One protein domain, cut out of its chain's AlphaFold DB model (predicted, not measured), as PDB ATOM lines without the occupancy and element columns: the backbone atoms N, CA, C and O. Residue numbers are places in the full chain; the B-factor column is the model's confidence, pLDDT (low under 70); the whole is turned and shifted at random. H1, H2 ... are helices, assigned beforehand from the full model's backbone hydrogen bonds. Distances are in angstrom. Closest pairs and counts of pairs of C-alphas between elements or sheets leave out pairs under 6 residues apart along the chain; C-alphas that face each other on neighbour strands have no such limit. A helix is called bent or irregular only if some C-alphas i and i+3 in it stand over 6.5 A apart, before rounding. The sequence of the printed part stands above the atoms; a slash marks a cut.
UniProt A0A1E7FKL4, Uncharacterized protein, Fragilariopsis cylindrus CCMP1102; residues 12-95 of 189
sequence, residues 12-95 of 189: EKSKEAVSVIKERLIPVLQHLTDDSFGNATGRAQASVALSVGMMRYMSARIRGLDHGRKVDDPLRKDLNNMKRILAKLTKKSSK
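Overview. This is residues 12 to 95 of the 189 residues of an uncharacterized protein of Fragilariopsis cylindrus CCMP1102 (UniProt A0A1E7FKL4). Three long helices run back and forth, with H2 between the other two: H2 and H3 make a close helical hairpin, while H1 stands off on the other side of H2 and is only loosely joined to it. H1 has a kink, and its first part, residues 12 to 24, sticks out free of the rest. The printed part has 84 residues with three named helices, in the order H1, H2, H3, and no named strand; the class is all helix, with 63 residues in the helices. The whole is loose, with a radius of gyration of the C-alphas of 14.8 A, and the C-alphas span 39 by 31 by 23 A along their three main axes.

Along the chain. The printed part begins with H1, residues 12 to 33, whose C-alpha 12 is at (181.197, 187.403, 188.995). H1 is the longest helix by residues, with 22, and measures 31.1 A from first to last C-alpha. It is irregular, but only just: C-alphas 24 and 27 are 6.6 A apart. Near residue 27 it has a kink of 35 degrees. Eight residues follow, among them the short helical run 36 to 38, which bears no name. H2, residues 42 to 62, begins with C-alpha 42 at (177.571, 162.174, 164.338) and measures 30.1 A. After 11 further residues comes H3, residues 74 to 93, which measures 28.9 A and ends with C-alpha 93 at (188.601, 158.852, 162.853). Residues 94 and 95 follow H3 and end the printed part.

Arrangement. H2 and H3 touch, with 18 pairs of C-alphas within 8 A. Their closest C-alphas are those of Leu 50 and Met 82, 5.8 A apart. Their centres are 11.4 A apart. They stand at a shallow tilt of 27 degrees and run opposite ways. The two form a helical hairpin. H1 touches no helix, but H1 and H2 are near each other, with no pair of C-alphas within 8 A and 8 pairs within 10 A. H1 and H3 are apart, with no C-alpha of the one within 8 A of the other. Residues 12 to 24, which belong to H1, stand free: no C-alpha 8 or more residues away along the chain comes within 10 A of theirs. In the backbone, every O i to N i+4 pair of H2 and H3 is within hydrogen-bond range, while in H1 it is 16 of 18.

Size, cuts and confidence. The two C-alphas farthest apart in the domain are those of Glu 12 and Lys 95, the first and last printed residues, at 43.6 A. Without the free residues 12 to 24, the body has 71 residues, spans 38 by 31 by 15 A and has a radius of gyration of 14.1 A. The printed part has no cut. The link from H1 to H2, 8 residues, is short but not tight, and the link from H2 to H3, 11 residues, is long. The full chain has 189 residues, of which residues 12 to 95 are printed. The mean pLDDT of the printed part is 77.1; it is 74 for H1, 82 for H2 and 84 for H3. The model's confidence is under 70 in 18 residues, namely 28 to 29, 31 to 40, 66, 68 and 92 to 95.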
ATOM      1  N   GLU A  12     180.714 186.660 190.171       75.88
ATOM      2  CA  GLU A  12     181.197 187.403 188.995       75.88
ATOM      3  C   GLU A  12     181.884 186.487 187.982       75.88
ATOM      4  O   GLU A  12     181.486 186.460 186.818       75.88
ATOM      5  N   LYS A  13     182.799 185.626 188.443       77.75
ATOM      6  CA  LYS A  13     183.446 184.618 187.587       77.75
ATOM      7  C   LYS A  13     182.440 183.670 186.934       77.75
ATOM      8  O   LYS A  13     182.605 183.274 185.784       77.75
ATOM      9  N   SER A  14     181.375 183.302 187.651       72.62
ATOM     10  CA  SER A  14     180.318 182.457 187.084       72.62
ATOM     11  C   SER A  14     179.495 183.183 186.013       72.62
ATOM     12  O   SER A  14     179.138 182.571 185.008       72.62
ATOM     13  N   LYS A  15     179.233 184.487 186.185       81.00
ATOM     14  CA  LYS A  15     178.530 185.312 185.190       81.00
ATOM     15  C   LYS A  15     179.362 185.473 183.921       81.00
ATOM     16  O   LYS A  15     178.829 185.298 182.828       81.00
ATOM     17  N   GLU A  16     180.655 185.732 184.074       81.44
ATOM     18  CA  GLU A  16     181.604 185.830 182.965       81.44
ATOM     19  C   GLU A  16     181.681 184.511 182.183       81.44
ATOM     20  O   GLU A  16     181.491 184.495 180.968       81.44
ATOM     21  N   ALA A  17     181.817 183.379 182.882       76.12
ATOM     22  CA  ALA A  17     181.824 182.061 182.249       76.12
ATOM     23  C   ALA A  17     180.532 181.778 181.463       76.12
ATOM     24  O   ALA A  17     180.585 181.235 180.360       76.12
ATOM     25  N   VAL A  18     179.366 182.165 181.994       76.69
ATOM     26  CA  VAL A  18     178.087 182.027 181.279       76.69
ATOM     27  C   VAL A  18     178.039 182.924 180.038       76.69
ATOM     28  O   VAL A  18     177.504 182.492 179.018       76.69
ATOM     29  N   SER A  19     178.605 184.132 180.093       80.88
ATOM     30  CA  SER A  19     178.696 185.027 178.931       80.88
ATOM     31  C   SER A  19     179.530 184.406 177.810       80.88
ATOM     32  O   SER A  19     179.053 184.276 176.686       80.88
ATOM     33  N   VAL A  20     180.718 183.892 178.143       80.44
ATOM     34  CA  VAL A  20     181.611 183.221 177.180       80.44
ATOM     35  C   VAL A  20     180.952 181.981 176.570       80.44
ATOM     36  O   VAL A  20     181.087 181.713 175.376       80.44
ATOM     37  N   ILE A  21     180.213 181.211 177.374       76.50
ATOM     38  CA  ILE A  21     179.469 180.047 176.879       76.50
ATOM     39  C   ILE A  21     178.408 180.482 175.864       76.50
ATOM     40  O   ILE A  21     178.295 179.841 174.823       76.50
ATOM     41  N   LYS A  22     177.658 181.561 176.131       75.81
ATOM     42  CA  LYS A  22     176.641 182.076 175.201       75.81
ATOM     43  C   LYS A  22     177.256 182.479 173.865       75.81
ATOM     44  O   LYS A  22     176.786 182.009 172.835       75.81
ATOM     45  N   GLU A  23     178.322 183.274 173.886       81.12
ATOM     46  CA  GLU A  23     179.005 183.731 172.667       81.12
ATOM     47  C   GLU A  23     179.492 182.565 171.802       81.12
ATOM     48  O   GLU A  23     179.374 182.604 170.581       81.12
ATOM     49  N   ARG A  24     179.979 181.486 172.427       76.44
ATOM     50  CA  ARG A  24     180.455 180.298 171.705       76.44
ATOM     51  C   ARG A  24     179.340 179.366 171.234       76.44
ATOM     52  O   ARG A  24     179.526 178.674 170.238       76.44
ATOM     53  N   LEU A  25     178.207 179.306 171.938       72.56
ATOM     54  CA  LEU A  25     177.093 178.418 171.579       72.56
ATOM     55  C   LEU A  25     176.185 178.998 170.496       72.56
ATOM     56  O   LEU A  25     175.675 178.223 169.696       72.56
ATOM     57  N   ILE A  26     175.977 180.317 170.462       77.00
ATOM     58  CA  ILE A  26     175.094 180.976 169.484       77.00
ATOM     59  C   ILE A  26     175.410 180.572 168.031       77.00
ATOM     60  O   ILE A  26     174.498 180.069 167.374       77.00
ATOM     61  N   PRO A  27     176.656 180.689 167.529       74.50
ATOM     62  CA  PRO A  27     176.955 180.332 166.142       74.50
ATOM     63  C   PRO A  27     176.795 178.828 165.876       74.50
ATOM     64  O   PRO A  27     176.346 178.423 164.809       74.50
ATOM     65  N   VAL A  28     177.098 177.980 166.865       69.00
ATOM     66  CA  VAL A  28     176.926 176.523 166.748       69.00
ATOM     67  C   VAL A  28     175.447 176.149 166.660       69.00
ATOM     68  O   VAL A  28     175.086 175.278 165.876       69.00
ATOM     69  N   LEU A  29     174.590 176.800 167.449       68.00
ATOM     70  CA  LEU A  29     173.146 176.568 167.433       68.00
ATOM     71  C   LEU A  29     172.499 177.077 166.145       68.00
ATOM     72  O   LEU A  29     171.631 176.388 165.626       68.00
ATOM     73  N   GLN A  30     172.952 178.216 165.613       71.06
ATOM     74  CA  GLN A  30     172.487 178.745 164.327       71.06
ATOM     75  C   GLN A  30     172.754 177.759 163.181       71.06
ATOM     76  O   GLN A  30     171.836 177.406 162.450       71.06
ATOM     77  N   HIS A  31     173.966 177.203 163.110       63.97
ATOM     78  CA  HIS A  31     174.314 176.181 162.115       63.97
ATOM     79  C   HIS A  31     173.568 174.848 162.268       63.97
ATOM     80  O   HIS A  31     173.585 174.033 161.348       63.97
ATOM     81  N   LEU A  32     172.970 174.592 163.432       60.28
ATOM     82  CA  LEU A  32     172.136 173.414 163.657       60.28
ATOM     83  C   LEU A  32     170.675 173.693 163.302       60.28
ATOM     84  O   LEU A  32     170.009 172.787 162.834       60.28
ATOM     85  N   THR A  33     170.165 174.907 163.532       62.69
ATOM     86  CA  THR A  33     168.771 175.266 163.216       62.69
ATOM     87  C   THR A  33     168.494 175.392 161.726       62.69
ATOM     88  O   THR A  33     167.352 175.201 161.323       62.69
ATOM     89  N   ASP A  34     169.515 175.677 160.922       61.88
ATOM     90  CA  ASP A  34     169.419 175.512 159.477       61.88
ATOM     91  C   ASP A  34     169.348 174.004 159.198       61.88
ATOM     92  O   ASP A  34     170.196 173.265 159.697       61.88
ATOM     93  N   ASP A  35     168.349 173.541 158.434       53.16
ATOM     94  CA  ASP A  35     167.911 172.140 158.208       53.16
ATOM     95  C   ASP A  35     168.980 171.122 157.710       53.16
ATOM     96  O   ASP A  35     168.685 170.000 157.300       53.16
ATOM     97  N   SER A  36     170.261 171.450 157.826       55.62
ATOM     98  CA  SER A  36     171.442 170.589 157.729       55.62
ATOM     99  C   SER A  36     171.568 169.552 158.864       55.62
ATOM    100  O   SER A  36     172.590 168.869 158.973       55.62
ATOM    101  N   PHE A  37     170.547 169.341 159.707       54.16
ATOM    102  CA  PHE A  37     170.557 168.251 160.698       54.16
ATOM    103  C   PHE A  37     170.818 166.875 160.063       54.16
ATOM    104  O   PHE A  37     171.431 166.019 160.707       54.16
ATOM    105  N   GLY A  38     170.429 166.691 158.794       55.72
ATOM    106  CA  GLY A  38     170.736 165.495 158.002       55.72
ATOM    107  C   GLY A  38     172.218 165.333 157.627       55.72
ATOM    108  O   GLY A  38     172.671 164.205 157.457       55.72
ATOM    109  N   ASN A  39     172.988 166.426 157.565       57.81
ATOM    110  CA  ASN A  39     174.417 166.437 157.209       57.81
ATOM    111  C   ASN A  39     175.352 166.691 158.404       57.81
ATOM    112  O   ASN A  39     176.578 166.599 158.273       57.81
ATOM    113  N   ALA A  40     174.813 166.994 159.587       62.34
ATOM    114  CA  ALA A  40     175.616 167.164 160.787       62.34
ATOM    115  C   ALA A  40     176.293 165.835 161.160       62.34
ATOM    116  O   ALA A  40     175.638 164.863 161.534       62.34
ATOM    117  N   THR A  41     177.628 165.795 161.087       72.62
ATOM    118  CA  THR A  41     178.405 164.602 161.460       72.62
ATOM    119  C   THR A  41     177.987 164.088 162.843       72.62
ATOM    120  O   THR A  41     177.763 164.874 163.768       72.62
ATOM    121  N   GLY A  42     177.949 162.764 163.041       73.88
ATOM    122  CA  GLY A  42     177.571 162.174 164.338       73.88
ATOM    123  C   GLY A  42     178.418 162.683 165.518       73.88
ATOM    124  O   GLY A  42     177.983 162.657 166.668       73.88
ATOM    125  N   ARG A  43     179.615 163.225 165.243       74.94
ATOM    126  CA  ARG A  43     180.458 163.924 166.223       74.94
ATOM    127  C   ARG A  43     179.877 165.278 166.639       74.94
ATOM    128  O   ARG A  43     179.907 165.584 167.830       74.94
ATOM    129  N   ALA A  44     179.371 166.073 165.697       76.25
ATOM    130  CA  ALA A  44     178.717 167.349 165.984       76.25
ATOM    131  C   ALA A  44     177.455 167.123 166.828       76.25
ATOM    132  O   ALA A  44     177.341 167.687 167.914       76.25
ATOM    133  N   GLN A  45     176.592 166.192 166.412       78.94
ATOM    134  CA  GLN A  45     175.379 165.832 167.155       78.94
ATOM    135  C   GLN A  45     175.698 165.351 168.583       78.94
ATOM    136  O   GLN A  45     175.124 165.842 169.556       78.94
ATOM    137  N   ALA A  46     176.683 164.458 168.742       78.94
ATOM    138  CA  ALA A  46     177.094 163.976 170.060       78.94
ATOM    139  C   ALA A  46     177.727 165.075 170.942       78.94
ATOM    140  O   ALA A  46     177.586 165.042 172.166       78.94
ATOM    141  N   SER A  47     178.402 166.066 170.347       80.00
ATOM    142  CA  SER A  47     179.004 167.196 171.080       80.00
ATOM    143  C   SER A  47     177.941 168.174 171.580       80.00
ATOM    144  O   SER A  47     178.027 168.670 172.709       80.00
ATOM    145  N   VAL A  48     176.909 168.407 170.769       83.56
ATOM    146  CA  VAL A  48     175.745 169.222 171.134       83.56
ATOM    147  C   VAL A  48     174.969 168.543 172.255       83.56
ATOM    148  O   VAL A  48     174.727 169.164 173.290       83.56
ATOM    149  N   ALA A  49     174.670 167.250 172.107       84.00
ATOM    150  CA  ALA A  49     173.983 166.472 173.133       84.00
ATOM    151  C   ALA A  49     174.751 166.498 174.470       84.00
ATOM    152  O   ALA A  49     174.161 166.776 175.518       84.00
ATOM    153  N   LEU A  50     176.082 166.323 174.440       86.56
ATOM    154  CA  LEU A  50     176.919 166.430 175.639       86.56
ATOM    155  C   LEU A  50     176.831 167.823 176.283       86.56
ATOM    156  O   LEU A  50     176.732 167.925 177.508       86.56
ATOM    157  N   SER A  51     176.862 168.886 175.478       84.00
ATOM    158  CA  SER A  51     176.797 170.271 175.965       84.00
ATOM    159  C   SER A  51     175.454 170.568 176.639       84.00
ATOM    160  O   SER A  51     175.425 171.088 177.758       84.00
ATOM    161  N   VAL A  52     174.346 170.143 176.024       86.25
ATOM    162  CA  VAL A  52     172.995 170.261 176.596       86.25
ATOM    163  C   VAL A  52     172.876 169.449 177.890       86.25
ATOM    164  O   VAL A  52     172.388 169.959 178.905       86.25
ATOM    165  N   GLY A  53     173.380 168.213 177.903       84.88
ATOM    166  CA  GLY A  53     173.416 167.376 179.103       84.88
ATOM    167  C   GLY A  53     174.208 168.026 180.242       84.88
ATOM    168  O   GLY A  53     173.777 168.005 181.398       84.88
ATOM    169  N   MET A  54     175.340 168.663 179.924       85.31
ATOM    170  CA  MET A  54     176.179 169.340 180.913       85.31
ATOM    171  C   MET A  54     175.489 170.589 181.470       85.31
ATOM    172  O   MET A  54     175.498 170.805 182.683       85.31
ATOM    173  N   MET A  55     174.815 171.372 180.624       84.94
ATOM    174  CA  MET A  55     173.989 172.500 181.064       84.94
ATOM    175  C   MET A  55     172.849 172.051 181.981       84.94
ATOM    176  O   MET A  55     172.597 172.693 183.004       84.94
ATOM    177  N   ARG A  56     172.183 170.933 181.667       85.12
ATOM    178  CA  ARG A  56     171.120 170.364 182.509       85.12
ATOM    179  C   ARG A  56     171.661 169.917 183.867       85.12
ATOM    180  O   ARG A  56     171.043 170.196 184.892       85.12
ATOM    181  N   TYR A  57     172.834 169.294 183.883       85.69
ATOM    182  CA  TYR A  57     173.528 168.893 185.105       85.69
ATOM    183  C   TYR A  57     173.936 170.080 185.978       85.69
ATOM    184  O   TYR A  57     173.660 170.092 187.179       85.69
ATOM    185  N   MET A  58     174.530 171.112 185.382       82.00
ATOM    186  CA  MET A  58     174.884 172.332 186.110       82.00
ATOM    187  C   MET A  58     173.633 173.048 186.631       82.00
ATOM    188  O   MET A  58     173.607 173.483 187.780       82.00
ATOM    189  N   SER A  59     172.560 173.088 185.837       81.12
ATOM    190  CA  SER A  59     171.273 173.679 186.229       81.12
ATOM    191  C   SER A  59     170.616 172.937 187.399       81.12
ATOM    192  O   SER A  59     170.058 173.572 188.294       81.12
ATOM    193  N   ALA A  60     170.693 171.601 187.428       82.06
ATOM    194  CA  ALA A  60     170.209 170.802 188.554       82.06
ATOM    195  C   ALA A  60     170.985 171.112 189.842       82.06
ATOM    196  O   ALA A  60     170.373 171.337 190.887       82.06
ATOM    197  N   ARG A  61     172.316 171.237 189.748       78.12
ATOM    198  CA  ARG A  61     173.171 171.609 190.884       78.12
ATOM    199  C   ARG A  61     172.896 173.013 191.414       78.12
ATOM    200  O   ARG A  61     172.843 173.189 192.626       78.12
ATOM    201  N   ILE A  62     172.687 173.995 190.533       79.38
ATOM    202  CA  ILE A  62     172.350 175.374 190.935       79.38
ATOM    203  C   ILE A  62     171.020 175.409 191.700       79.38
ATOM    204  O   ILE A  62     170.882 176.157 192.663       79.38
ATOM    205  N   ARG A  63     170.057 174.558 191.328       80.69
ATOM    206  CA  ARG A  63     168.773 174.417 192.036       80.69
ATOM    207  C   ARG A  63     168.872 173.653 193.365       80.69
ATOM    208  O   ARG A  63     167.849 173.456 194.009       80.69
ATOM    209  N   GLY A  64     170.062 173.194 193.762       77.50
ATOM    210  CA  GLY A  64     170.247 172.344 194.944       77.50
ATOM    211  C   GLY A  64     169.665 170.937 194.779       77.50
ATOM    212  O   GLY A  64     169.526 170.203 195.755       77.50
ATOM    213  N   LEU A  65     169.313 170.555 193.549       77.88
ATOM    214  CA  LEU A  65     168.796 169.237 193.233       77.88
ATOM    215  C   LEU A  65     169.991 168.291 193.083       77.88
ATOM    216  O   LEU A  65     170.866 168.525 192.250       77.88
ATOM    217  N   ASP A  66     170.023 167.199 193.849       69.75
ATOM    218  CA  ASP A  66     171.166 166.267 193.885       69.75
ATOM    219  C   ASP A  66     171.285 165.364 192.634       69.75
ATOM    220  O   ASP A  66     171.886 164.287 192.662       69.75
ATOM    221  N   HIS A  67     170.695 165.794 191.513       74.38
ATOM    222  CA  HIS A  67     170.704 165.028 190.275       74.38
ATOM    223  C   HIS A  67     172.113 165.001 189.673       74.38
ATOM    224  O   HIS A  67     172.813 166.011 189.563       74.38
ATOM    225  N   GLY A  68     172.537 163.814 189.265       69.75
ATOM    226  CA  GLY A  68     173.817 163.532 188.624       69.75
ATOM    227  C   GLY A  68     175.002 163.366 189.586       69.75
ATOM    228  O   GLY A  68     176.145 163.218 189.126       69.75
ATOM    229  N   ARG A  69     174.774 163.411 190.910       78.94
ATOM    230  CA  ARG A  69     175.836 163.224 191.916       78.94
ATOM    231  C   ARG A  69     176.180 161.755 192.124       78.94
ATOM    232  O   ARG A  69     177.361 161.420 192.199       78.94
ATOM    233  N   LYS A  70     175.164 160.895 192.174       83.38
ATOM    234  CA  LYS A  70     175.329 159.441 192.253       83.38
ATOM    235  C   LYS A  70     175.649 158.869 190.875       83.38
ATOM    236  O   LYS A  70     175.211 159.395 189.855       83.38
ATOM    237  N   VAL A  71     176.409 157.777 190.856       80.25
ATOM    238  CA  VAL A  71     176.752 157.057 189.618       80.25
ATOM    239  C   VAL A  71     175.496 156.487 188.953       80.25
ATOM    240  O   VAL A  71     175.413 156.439 187.729       80.25
ATOM    241  N   ASP A  72     174.495 156.135 189.760       84.38
ATOM    242  CA  ASP A  72     173.251 155.532 189.286       84.38
ATOM    243  C   ASP A  72     172.239 156.511 188.702       84.38
ATOM    244  O   ASP A  72     171.254 156.074 188.101       84.38
ATOM    245  N   ASP A  73     172.488 157.810 188.852       87.25
ATOM    246  CA  ASP A  73     171.575 158.848 188.404       87.25
ATOM    247  C   ASP A  73     171.417 158.833 186.873       87.25
ATOM    248  O   ASP A  73     172.432 158.804 186.158       87.25
ATOM    249  N   PRO A  74     170.179 158.900 186.348       85.81
ATOM    250  CA  PRO A  74     169.921 158.916 184.911       85.81
ATOM    251  C   PRO A  74     170.735 159.973 184.159       85.81
ATOM    252  O   PRO A  74     171.321 159.676 183.119       85.81
ATOM    253  N   LEU A  75     170.856 161.183 184.711       85.31
ATOM    254  CA  LEU A  75     171.587 162.278 184.076       85.31
ATOM    255  C   LEU A  75     173.096 162.004 184.036       85.31
ATOM    256  O   LEU A  75     173.778 162.373 183.079       85.31
ATOM    257  N   ARG A  76     173.635 161.332 185.061       85.06
ATOM    258  CA  ARG A  76     175.055 160.958 185.099       85.06
ATOM    259  C   ARG A  76     175.362 159.827 184.123       85.06
ATOM    260  O   ARG A  76     176.397 159.878 183.453       85.06
ATOM    261  N   LYS A  77     174.474 158.835 184.030       89.19
ATOM    262  CA  LYS A  77     174.571 157.736 183.060       89.19
ATOM    263  C   LYS A  77     174.548 158.263 181.632       89.19
ATOM    264  O   LYS A  77     175.427 157.905 180.849       89.19
ATOM    265  N   ASP A  78     173.619 159.163 181.335       85.88
ATOM    266  CA  ASP A  78     173.469 159.750 180.006       85.88
ATOM    267  C   ASP A  78     174.705 160.578 179.599       85.88
ATOM    268  O   ASP A  78     175.305 160.356 178.545       85.88
ATOM    269  N   LEU A  79     175.216 161.426 180.502       87.50
ATOM    270  CA  LEU A  79     176.476 162.155 180.300       87.50
ATOM    271  C   LEU A  79     177.677 161.237 180.043       87.50
ATOM    272  O   LEU A  79     178.507 161.514 179.174       87.50
ATOM    273  N   ASN A  80     177.797 160.149 180.803       89.44
ATOM    274  CA  ASN A  80     178.875 159.183 180.609       89.44
ATOM    275  C   ASN A  80     178.731 158.438 179.270       89.44
ATOM    276  O   ASN A  80     179.738 158.183 178.605       89.44
ATOM    277  N   ASN A  81     177.502 158.130 178.851       89.12
ATOM    278  CA  ASN A  81     177.229 157.511 177.559       89.12
ATOM    279  C   ASN A  81     177.639 158.431 176.401       89.12
ATOM    280  O   ASN A  81     178.401 158.016 175.528       89.12
ATOM    281  N   MET A  82     177.249 159.707 176.441       85.06
ATOM    282  CA  MET A  82     177.626 160.692 175.420       85.06
ATOM    283  C   MET A  82     179.146 160.888 175.328       85.06
ATOM    284  O   MET A  82     179.707 160.890 174.230       85.06
ATOM    285  N   LYS A  83     179.850 160.936 176.469       86.88
ATOM    286  CA  LYS A  83     181.327 160.948 176.494       86.88
ATOM    287  C   LYS A  83     181.926 159.707 175.836       86.88
ATOM    288  O   LYS A  83     182.899 159.809 175.089       86.88
ATOM    289  N   ARG A  84     181.344 158.531 176.086       89.81
ATOM    290  CA  ARG A  84     181.785 157.270 175.476       89.81
ATOM    291  C   ARG A  84     181.545 157.259 173.966       89.81
ATOM    292  O   ARG A  84     182.413 156.785 173.235       89.81
ATOM    293  N   ILE A  85     180.408 157.772 173.500       85.94
ATOM    294  CA  ILE A  85     180.086 157.891 172.070       85.94
ATOM    295  C   ILE A  85     181.093 158.816 171.384       85.94
ATOM    296  O   ILE A  85     181.705 158.407 170.399       85.94
ATOM    297  N   LEU A  86     181.365 159.993 171.950       84.88
ATOM    298  CA  LEU A  86     182.376 160.913 171.422       84.88
ATOM    299  C   LEU A  86     183.764 160.272 171.356       84.88
ATOM    300  O   LEU A  86     184.417 160.343 170.318       84.88
ATOM    301  N   ALA A  87     184.185 159.569 172.410       86.75
ATOM    302  CA  ALA A  87     185.462 158.858 172.423       86.75
ATOM    303  C   ALA A  87     185.536 157.724 171.381       86.75
ATOM    304  O   ALA A  87     186.607 157.433 170.851       86.75
ATOM    305  N   LYS A  88     184.415 157.056 171.073       86.12
ATOM    306  CA  LYS A  88     184.357 156.056 169.994       86.12
ATOM    307  C   LYS A  88     184.464 156.715 168.620       86.12
ATOM    308  O   LYS A  88     185.169 156.192 167.764       86.12
ATOM    309  N   LEU A  89     183.787 157.842 168.416       80.62
ATOM    310  CA  LEU A  89     183.815 158.581 167.154       80.62
ATOM    311  C   LEU A  89     185.215 159.138 166.858       80.62
ATOM    312  O   LEU A  89     185.687 159.009 165.733       80.62
ATOM    313  N   THR A  90     185.922 159.660 167.867       79.25
ATOM    314  CA  THR A  90     187.305 160.145 167.698       79.25
ATOM    315  C   THR A  90     188.308 159.020 167.438       79.25
ATOM    316  O   THR A  90     189.196 159.167 166.602       79.25
ATOM    317  N   LYS A  91     188.155 157.865 168.100       78.88
ATOM    318  CA  LYS A  91     189.004 156.685 167.844       78.88
ATOM    319  C   LYS A  91     188.777 156.080 166.458       78.88
ATOM    320  O   LYS A  91     189.716 155.558 165.867       78.88
ATOM    321  N   LYS A  92     187.546 156.128 165.938       68.75
ATOM    322  CA  LYS A  92     187.246 155.684 164.569       68.75
ATOM    323  C   LYS A  92     187.871 156.610 163.524       68.75
ATOM    324  O   LYS A  92     188.377 156.104 162.536       68.75
ATOM    325  N   SER A  93     187.920 157.923 163.768       60.44
ATOM    326  CA  SER A  93     188.601 158.852 162.853       60.44
ATOM    327  C   SER A  93     190.129 158.732 162.863       60.44
ATOM    328  O   SER A  93     190.760 159.146 161.902       60.44
ATOM    329  N   SER A  94     190.739 158.187 163.927       61.28
ATOM    330  CA  SER A  94     192.201 158.029 164.019       61.28
ATOM    331  C   SER A  94     192.711 156.654 163.576       61.28
ATOM    332  O   SER A  94     193.919 156.437 163.548       61.28
ATOM    333  N   LYS A  95     191.819 155.698 163.294       56.44
ATOM    334  CA  LYS A  95     192.178 154.374 162.774       56.44
ATOM    335  C   LYS A  95     192.099 154.401 161.248       56.44
ATOM    336  O   LYS A  95     191.178 153.853 160.655       56.44
TER     337      LYS A  95